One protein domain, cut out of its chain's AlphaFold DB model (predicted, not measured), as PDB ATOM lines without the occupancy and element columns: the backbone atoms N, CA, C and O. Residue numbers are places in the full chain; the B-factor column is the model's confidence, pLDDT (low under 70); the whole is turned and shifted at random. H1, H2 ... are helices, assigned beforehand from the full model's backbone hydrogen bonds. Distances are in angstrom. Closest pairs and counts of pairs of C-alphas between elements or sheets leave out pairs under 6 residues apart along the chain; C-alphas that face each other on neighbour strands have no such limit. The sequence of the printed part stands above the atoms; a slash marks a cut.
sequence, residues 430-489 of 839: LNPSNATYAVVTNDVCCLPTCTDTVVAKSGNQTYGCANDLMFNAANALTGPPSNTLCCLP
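What this domain is: This is residues 430 to 489 of the 839 residues of an uncharacterized protein of Tetradesmus obliquus (UniProt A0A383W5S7). With little regular structure, this is a rod of loops that runs forth and back along its long axis, with one short helix, H1, towards one end and another, H2, towards the other. Residues 430 to 441 make a loop at the H1 end. The printed part has 60 residues, of which 8 are in the two named helices, H1 then H2, with no named strand; the class is all helix. It is only just loose, close to compact, with a radius of gyration of the C-alphas of 12.7 A, and spans 42 by 20 by 13 A.

How they stand to each other: H1, residues 442 to 445, and H2, residues 483 to 486, are apart. Residues 470 to 471 pair antiparallel with residues 487 to 488. Both helices are too short for any O i to N i+4 pair; in each, the one O i to N i+3 pair is within hydrogen-bond range.

Where its parts are: H1 is 5.2 A long from C-alpha 442 at (-3.387, -27.028, 20.995). H2 is 5.3 A long and ends at C-alpha 486 at (17.092, -31.822, 18.870).

The domain as a whole: The C-alphas farthest apart, of Ala 438 and Asp 468, are 42.3 A apart. The printed part has no cut. The long link from H1 to H2 has 37 residues. Residues 435 to 438 and residue 467 have pLDDT under 70.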
ATOM      1  N   LEU A 430       1.229 -29.531  12.954       85.88
ATOM      2  CA  LEU A 430      -0.131 -30.075  12.966       85.88
ATOM      3  C   LEU A 430      -0.084 -31.585  13.236       85.88
ATOM      4  O   LEU A 430       0.701 -32.286  12.604       85.88
ATOM      5  N   ASN A 431      -0.946 -32.085  14.123       82.62
ATOM      6  CA  ASN A 431      -1.157 -33.513  14.343       82.62
ATOM      7  C   ASN A 431      -2.159 -34.062  13.308       82.62
ATOM      8  O   ASN A 431      -3.372 -33.915  13.503       82.62
ATOM      9  N   PRO A 432      -1.714 -34.720  12.219       75.62
ATOM     10  CA  PRO A 432      -2.616 -35.141  11.146       75.62
ATOM     11  C   PRO A 432      -3.559 -36.255  11.612       75.62
ATOM     12  O   PRO A 432      -4.677 -36.374  11.115       75.62
ATOM     13  N   SER A 433      -3.137 -37.035  12.610       78.88
ATOM     14  CA  SER A 433      -3.915 -38.127  13.199       78.88
ATOM     15  C   SER A 433      -5.175 -37.636  13.915       78.88
ATOM     16  O   SER A 433      -6.140 -38.385  14.029       78.88
ATOM     17  N   ASN A 434      -5.196 -36.368  14.344       78.62
ATOM     18  CA  ASN A 434      -6.330 -35.753  15.034       78.62
ATOM     19  C   ASN A 434      -7.108 -34.770  14.143       78.62
ATOM     20  O   ASN A 434      -7.958 -34.033  14.638       78.62
ATOM     21  N   ALA A 435      -6.881 -34.780  12.823       69.38
ATOM     22  CA  ALA A 435      -7.509 -33.860  11.871       69.38
ATOM     23  C   ALA A 435      -9.050 -33.799  11.982       69.38
ATOM     24  O   ALA A 435      -9.637 -32.733  11.807       69.38
ATOM     25  N   THR A 436      -9.709 -34.913  12.325       69.06
ATOM     26  CA  THR A 436     -11.176 -35.025  12.434       69.06
ATOM     27  C   THR A 436     -11.726 -34.847  13.856       69.06
ATOM     28  O   THR A 436     -12.927 -35.025  14.065       69.06
ATOM     29  N   TYR A 437     -10.889 -34.536  14.853       69.94
ATOM     30  CA  TYR A 437     -11.343 -34.348  16.234       69.94
ATOM     31  C   TYR A 437     -12.106 -33.024  16.396       69.94
ATOM     32  O   TYR A 437     -11.698 -31.980  15.887       69.94
ATOM     33  N   ALA A 438     -13.221 -33.072  17.133       59.50
ATOM     34  CA  ALA A 438     -14.085 -31.916  17.399       59.50
ATOM     35  C   ALA A 438     -13.614 -31.049  18.585       59.50
ATOM     36  O   ALA A 438     -14.108 -29.940  18.778       59.50
ATOM     37  N   VAL A 439     -12.676 -31.547  19.400       70.50
ATOM     38  CA  VAL A 439     -12.080 -30.801  20.519       70.50
ATOM     39  C   VAL A 439     -10.815 -30.107  20.016       70.50
ATOM     40  O   VAL A 439      -9.803 -30.759  19.783       70.50
ATOM     41  N   VAL A 440     -10.889 -28.786  19.836       72.25
ATOM     42  CA  VAL A 440      -9.832 -27.959  19.225       72.25
ATOM     43  C   VAL A 440      -8.948 -27.261  20.260       72.25
ATOM     44  O   VAL A 440      -8.963 -26.037  20.392       72.25
ATOM     45  N   THR A 441      -8.168 -28.033  21.011       78.62
ATOM     46  CA  THR A 441      -7.096 -27.492  21.863       78.62
ATOM     47  C   THR A 441      -5.731 -27.731  21.220       78.62
ATOM     48  O   THR A 441      -5.560 -28.702  20.480       78.62
ATOM     49  N   ASN A 442      -4.746 -26.877  21.526       77.75
ATOM     50  CA  ASN A 442      -3.387 -27.028  20.995       77.75
ATOM     51  C   ASN A 442      -2.823 -28.428  21.300       77.75
ATOM     52  O   ASN A 442      -2.317 -29.080  20.396       77.75
ATOM     53  N   ASP A 443      -3.019 -28.940  22.521       79.44
ATOM     54  CA  ASP A 443      -2.544 -30.270  22.950       79.44
ATOM     55  C   ASP A 443      -3.159 -31.448  22.181       79.44
ATOM     56  O   ASP A 443      -2.621 -32.555  22.191       79.44
ATOM     57  N   VAL A 444      -4.306 -31.232  21.533       80.94
ATOM     58  CA  VAL A 444      -4.986 -32.244  20.719       80.94
ATOM     59  C   VAL A 444      -4.619 -32.077  19.246       80.94
ATOM     60  O   VAL A 444      -4.349 -33.068  18.569       80.94
ATOM     61  N   CYS A 445      -4.588 -30.845  18.739       83.56
ATOM     62  CA  CYS A 445      -4.400 -30.575  17.316       83.56
ATOM     63  C   CYS A 445      -2.931 -30.420  16.884       83.56
ATOM     64  O   CYS A 445      -2.674 -30.464  15.682       83.56
ATOM     65  N   CYS A 446      -1.975 -30.251  17.804       87.44
ATOM     66  CA  CYS A 446      -0.572 -29.977  17.480       87.44
ATOM     67  C   CYS A 446       0.387 -30.978  18.152       87.44
ATOM     68  O   CYS A 446       0.112 -31.514  19.223       87.44
ATOM     69  N   LEU A 447       1.513 -31.253  17.494       89.19
ATOM     70  CA  LEU A 447       2.599 -32.106  17.962       89.19
ATOM     71  C   LEU A 447       3.767 -31.243  18.460       89.19
ATOM     72  O   LEU A 447       4.111 -30.254  17.800       89.19
ATOM     73  N   PRO A 448       4.407 -31.630  19.579       90.25
ATOM     74  CA  PRO A 448       5.616 -30.969  20.048       90.25
ATOM     75  C   PRO A 448       6.762 -31.183  19.057       90.25
ATOM     76  O   PRO A 448       6.866 -32.237  18.423       90.25
ATOM     77  N   THR A 449       7.652 -30.203  18.965       92.00
ATOM     78  CA  THR A 449       8.874 -30.272  18.157       92.00
ATOM     79  C   THR A 449      10.083 -29.865  18.996       92.00
ATOM     80  O   THR A 449       9.954 -29.496  20.163       92.00
ATOM     81  N   CYS A 450      11.276 -29.891  18.406       91.56
ATOM     82  CA  CYS A 450      12.473 -29.356  19.044       91.56
ATOM     83  C   CYS A 450      12.374 -27.860  19.391       91.56
ATOM     84  O   CYS A 450      13.031 -27.409  20.324       91.56
ATOM     85  N   THR A 451      11.555 -27.080  18.683       91.50
ATOM     86  CA  THR A 451      11.358 -25.646  18.958       91.50
ATOM     87  C   THR A 451      10.316 -25.392  20.043       91.50
ATOM     88  O   THR A 451      10.404 -24.387  20.744       91.50
ATOM     89  N   ASP A 452       9.342 -26.284  20.205       91.94
ATOM     90  CA  ASP A 452       8.322 -26.163  21.241       91.94
ATOM     91  C   ASP A 452       7.943 -27.539  21.799       91.94
ATOM     92  O   ASP A 452       7.271 -28.354  21.160       91.94
ATOM     93  N   THR A 453       8.425 -27.792  23.013       89.88
ATOM     94  CA  THR A 453       8.265 -29.063  23.721       89.88
ATOM     95  C   THR A 453       6.959 -29.160  24.501       89.88
ATOM     96  O   THR A 453       6.561 -30.268  24.870       89.88
ATOM     97  N   VAL A 454       6.278 -28.035  24.755       87.75
ATOM     98  CA  VAL A 454       5.079 -27.969  25.601       87.75
ATOM     99  C   VAL A 454       3.982 -27.173  24.898       87.75
ATOM    100  O   VAL A 454       3.673 -26.038  25.241       87.75
ATOM    101  N   VAL A 455       3.301 -27.854  23.981       83.88
ATOM    102  CA  VAL A 455       2.217 -27.335  23.125       83.88
ATOM    103  C   VAL A 455       1.126 -26.534  23.879       83.88
ATOM    104  O   VAL A 455       0.538 -25.596  23.329       83.88
ATOM    105  N   ALA A 456       0.862 -26.867  25.147       81.44
ATOM    106  CA  ALA A 456      -0.125 -26.203  26.004       81.44
ATOM    107  C   ALA A 456       0.265 -24.779  26.431       81.44
ATOM    108  O   ALA A 456      -0.582 -24.013  26.902       81.44
ATOM    109  N   LYS A 457       1.556 -24.437  26.374       83.12
ATOM    110  CA  LYS A 457       2.123 -23.247  27.011       83.12
ATOM    111  C   LYS A 457       2.458 -22.191  25.960       83.12
ATOM    112  O   LYS A 457       2.969 -22.487  24.893       83.12
ATOM    113  N   SER A 458       2.165 -20.925  26.254       76.62
ATOM    114  CA  SER A 458       2.419 -19.841  25.299       76.62
ATOM    115  C   SER A 458       3.912 -19.509  25.159       76.62
ATOM    116  O   SER A 458       4.655 -19.466  26.144       76.62
ATOM    117  N   GLY A 459       4.327 -19.215  23.921       78.38
ATOM    118  CA  GLY A 459       5.723 -18.975  23.532       78.38
ATOM    119  C   GLY A 459       6.467 -20.272  23.207       78.38
ATOM    120  O   GLY A 459       6.022 -21.337  23.594       78.38
ATOM    121  N   ASN A 460       7.602 -20.198  22.514       86.12
ATOM    122  CA  ASN A 460       8.365 -21.397  22.155       86.12
ATOM    123  C   ASN A 460       9.139 -21.902  23.378       86.12
ATOM    124  O   ASN A 460       9.972 -21.170  23.921       86.12
ATOM    125  N   GLN A 461       8.896 -23.140  23.814       89.12
ATOM    126  CA  GLN A 461       9.758 -23.805  24.794       89.12
ATOM    127  C   GLN A 461      10.760 -24.712  24.086       89.12
ATOM    128  O   GLN A 461      10.598 -25.938  24.080       89.12
ATOM    129  N   THR A 462      11.782 -24.085  23.492       88.94
ATOM    130  CA  THR A 462      12.870 -24.769  22.785       88.94
ATOM    131  C   THR A 462      13.457 -25.871  23.650       88.94
ATOM    132  O   THR A 462      13.704 -25.678  24.844       88.94
ATOM    133  N   TYR A 463      13.675 -27.027  23.036       89.38
ATOM    134  CA  TYR A 463      14.265 -28.179  23.687       89.38
ATOM    135  C   TYR A 463      15.623 -27.805  24.288       89.38
ATOM    136  O   TYR A 463      16.523 -27.337  23.589       89.38
ATOM    137  N   GLY A 464      15.749 -27.980  25.603       86.81
ATOM    138  CA  GLY A 464      16.985 -27.716  26.325       86.81
ATOM    139  C   GLY A 464      17.950 -28.873  26.131       86.81
ATOM    140  O   GLY A 464      17.761 -29.930  26.726       86.81
ATOM    141  N   CYS A 465      18.975 -28.666  25.313       86.19
ATOM    142  CA  CYS A 465      20.063 -29.621  25.189       86.19
ATOM    143  C   CYS A 465      20.887 -29.642  26.481       86.19
ATOM    144  O   CYS A 465      21.288 -28.593  26.988       86.19
ATOM    145  N   ALA A 466      21.083 -30.834  27.045       75.31
ATOM    146  CA  ALA A 466      21.945 -31.018  28.208       75.31
ATOM    147  C   ALA A 466      23.422 -30.774  27.833       75.31
ATOM    148  O   ALA A 466      23.781 -30.875  26.667       75.31
ATOM    149  N   ASN A 467      24.268 -30.482  28.827       68.12
ATOM    150  CA  ASN A 467      25.724 -30.680  28.747       68.12
ATOM    151  C   ASN A 467      26.456 -30.028  27.557       68.12
ATOM    152  O   ASN A 467      27.152 -30.700  26.807       68.12
ATOM    153  N   ASP A 468      26.338 -28.707  27.386       76.00
ATOM    154  CA  ASP A 468      27.092 -27.955  26.363       76.00
ATOM    155  C   ASP A 468      26.885 -28.452  24.910       76.00
ATOM    156  O   ASP A 468      27.667 -28.121  24.016       76.00
ATOM    157  N   LEU A 469      25.815 -29.219  24.660       85.81
ATOM    158  CA  LEU A 469      25.370 -29.653  23.338       85.81
ATOM    159  C   LEU A 469      24.695 -28.503  22.576       85.81
ATOM    160  O   LEU A 469      24.024 -27.641  23.152       85.81
ATOM    161  N   MET A 470      24.826 -28.503  21.250       88.00
ATOM    162  CA  MET A 470      24.249 -27.464  20.391       88.00
ATOM    163  C   MET A 470      22.819 -27.801  19.974       88.00
ATOM    164  O   MET A 470      22.503 -28.956  19.709       88.00
ATOM    165  N   PHE A 471      21.956 -26.793  19.831       89.12
ATOM    166  CA  PHE A 471      20.612 -26.993  19.283       89.12
ATOM    167  C   PHE A 471      20.666 -27.315  17.784       89.12
ATOM    168  O   PHE A 471      21.234 -26.560  16.989       89.12
ATOM    169  N   ASN A 472      20.025 -28.411  17.381       88.88
ATOM    170  CA  ASN A 472      19.897 -28.801  15.986       88.88
ATOM    171  C   ASN A 472      18.805 -27.976  15.288       88.88
ATOM    172  O   ASN A 472      17.649 -28.393  15.186       88.88
ATOM    173  N   ALA A 473      19.180 -26.806  14.770       87.00
ATOM    174  CA  ALA A 473      18.254 -25.922  14.066       87.00
ATOM    175  C   ALA A 473      17.635 -26.555  12.802       87.00
ATOM    176  O   ALA A 473      16.526 -26.181  12.425       87.00
ATOM    177  N   ALA A 474      18.294 -27.536  12.173       84.88
ATOM    178  CA  ALA A 474      17.735 -28.248  11.019       84.88
ATOM    179  C   ALA A 474      16.519 -29.110  11.403       84.88
ATOM    180  O   ALA A 474      15.597 -29.265  10.607       84.88
ATOM    181  N   ASN A 475      16.476 -29.588  12.651       86.81
ATOM    182  CA  ASN A 475      15.359 -30.348  13.213       86.81
ATOM    183  C   ASN A 475      14.423 -29.479  14.066       86.81
ATOM    184  O   ASN A 475      13.597 -30.002  14.814       86.81
ATOM    185  N   ALA A 476      14.516 -28.148  13.953       85.94
ATOM    186  CA  ALA A 476      13.745 -27.201  14.753       85.94
ATOM    187  C   ALA A 476      12.236 -27.499  14.735       85.94
ATOM    188  O   ALA A 476      11.593 -27.407  15.775       85.94
ATOM    189  N   LEU A 477      11.672 -27.898  13.594       88.00
ATOM    190  CA  LEU A 477      10.248 -28.221  13.455       88.00
ATOM    191  C   LEU A 477       9.981 -29.730  13.397       88.00
ATOM    192  O   LEU A 477       8.946 -30.150  12.900       88.00
ATOM    193  N   THR A 478      10.898 -30.558  13.890       85.94
ATOM    194  CA  THR A 478      10.771 -32.019  13.889       85.94
ATOM    195  C   THR A 478      10.467 -32.519  15.300       85.94
ATOM    196  O   THR A 478      10.926 -31.948  16.290       85.94
ATOM    197  N   GLY A 479       9.667 -33.579  15.418       85.31
ATOM    198  CA  GLY A 479       9.291 -34.176  16.699       85.31
ATOM    199  C   GLY A 479       8.903 -35.652  16.563       85.31
ATOM    200  O   GLY A 479       8.758 -36.135  15.436       85.31
ATOM    201  N   PRO A 480       8.718 -36.379  17.681       86.69
ATOM    202  CA  PRO A 480       8.741 -35.891  19.064       86.69
ATOM    203  C   PRO A 480      10.159 -35.541  19.567       86.69
ATOM    204  O   PRO A 480      11.122 -36.217  19.203       86.69
ATOM    205  N   PRO A 481      10.307 -34.490  20.393       87.75
ATOM    206  CA  PRO A 481      11.612 -33.960  20.772       87.75
ATOM    207  C   PRO A 481      12.392 -34.888  21.718       87.75
ATOM    208  O   PRO A 481      11.849 -35.433  22.678       87.75
ATOM    209  N   SER A 482      13.687 -35.048  21.450       88.12
ATOM    210  CA  SER A 482      14.647 -35.851  22.224       88.12
ATOM    211  C   SER A 482      16.068 -35.324  21.994       88.12
ATOM    212  O   SER A 482      16.283 -34.636  20.997       88.12
ATOM    213  N   ASN A 483      17.050 -35.664  22.843       84.62
ATOM    214  CA  ASN A 483      18.442 -35.233  22.636       84.62
ATOM    215  C   ASN A 483      18.973 -35.647  21.254       84.62
ATOM    216  O   ASN A 483      19.549 -34.831  20.546       84.62
ATOM    217  N   THR A 484      18.723 -36.887  20.828       86.88
ATOM    218  CA  THR A 484      19.189 -37.411  19.532       86.88
ATOM    219  C   THR A 484      18.564 -36.690  18.334       86.88
ATOM    220  O   THR A 484      19.152 -36.655  17.259       86.88
ATOM    221  N   LEU A 485      17.373 -36.107  18.506       88.06
ATOM    222  CA  LEU A 485      16.688 -35.357  17.455       88.06
ATOM    223  C   LEU A 485      17.042 -33.864  17.484       88.06
ATOM    224  O   LEU A 485      17.273 -33.262  16.436       88.06
ATOM    225  N   CYS A 486      17.063 -33.267  18.672       90.25
ATOM    226  CA  CYS A 486      17.092 -31.822  18.870       90.25
ATOM    227  C   CYS A 486      18.477 -31.263  19.191       90.25
ATOM    228  O   CYS A 486      18.631 -30.043  19.197       90.25
ATOM    229  N   CYS A 487      19.465 -32.118  19.456       91.19
ATOM    230  CA  CYS A 487      20.803 -31.709  19.866       91.19
ATOM    231  C   CYS A 487      21.876 -32.255  18.921       91.19
ATOM    232  O   CYS A 487      21.696 -33.286  18.273       91.19
ATOM    233  N   LEU A 488      22.989 -31.535  18.836       91.06
ATOM    234  CA  LEU A 488      24.188 -31.894  18.092       91.06
ATOM    235  C   LEU A 488      25.380 -31.991  19.051       91.06
ATOM    236  O   LEU A 488      25.456 -31.191  19.993       91.06
ATOM    237  N   PRO A 489      26.311 -32.926  18.799       90.31
ATOM    238  CA  PRO A 489      27.518 -33.073  19.601       90.31
ATOM    239  C   PRO A 489      28.428 -31.846  19.481       90.31
ATOM    240  O   PRO A 489      28.451 -31.165  18.450       90.31
TER     241      PRO A 489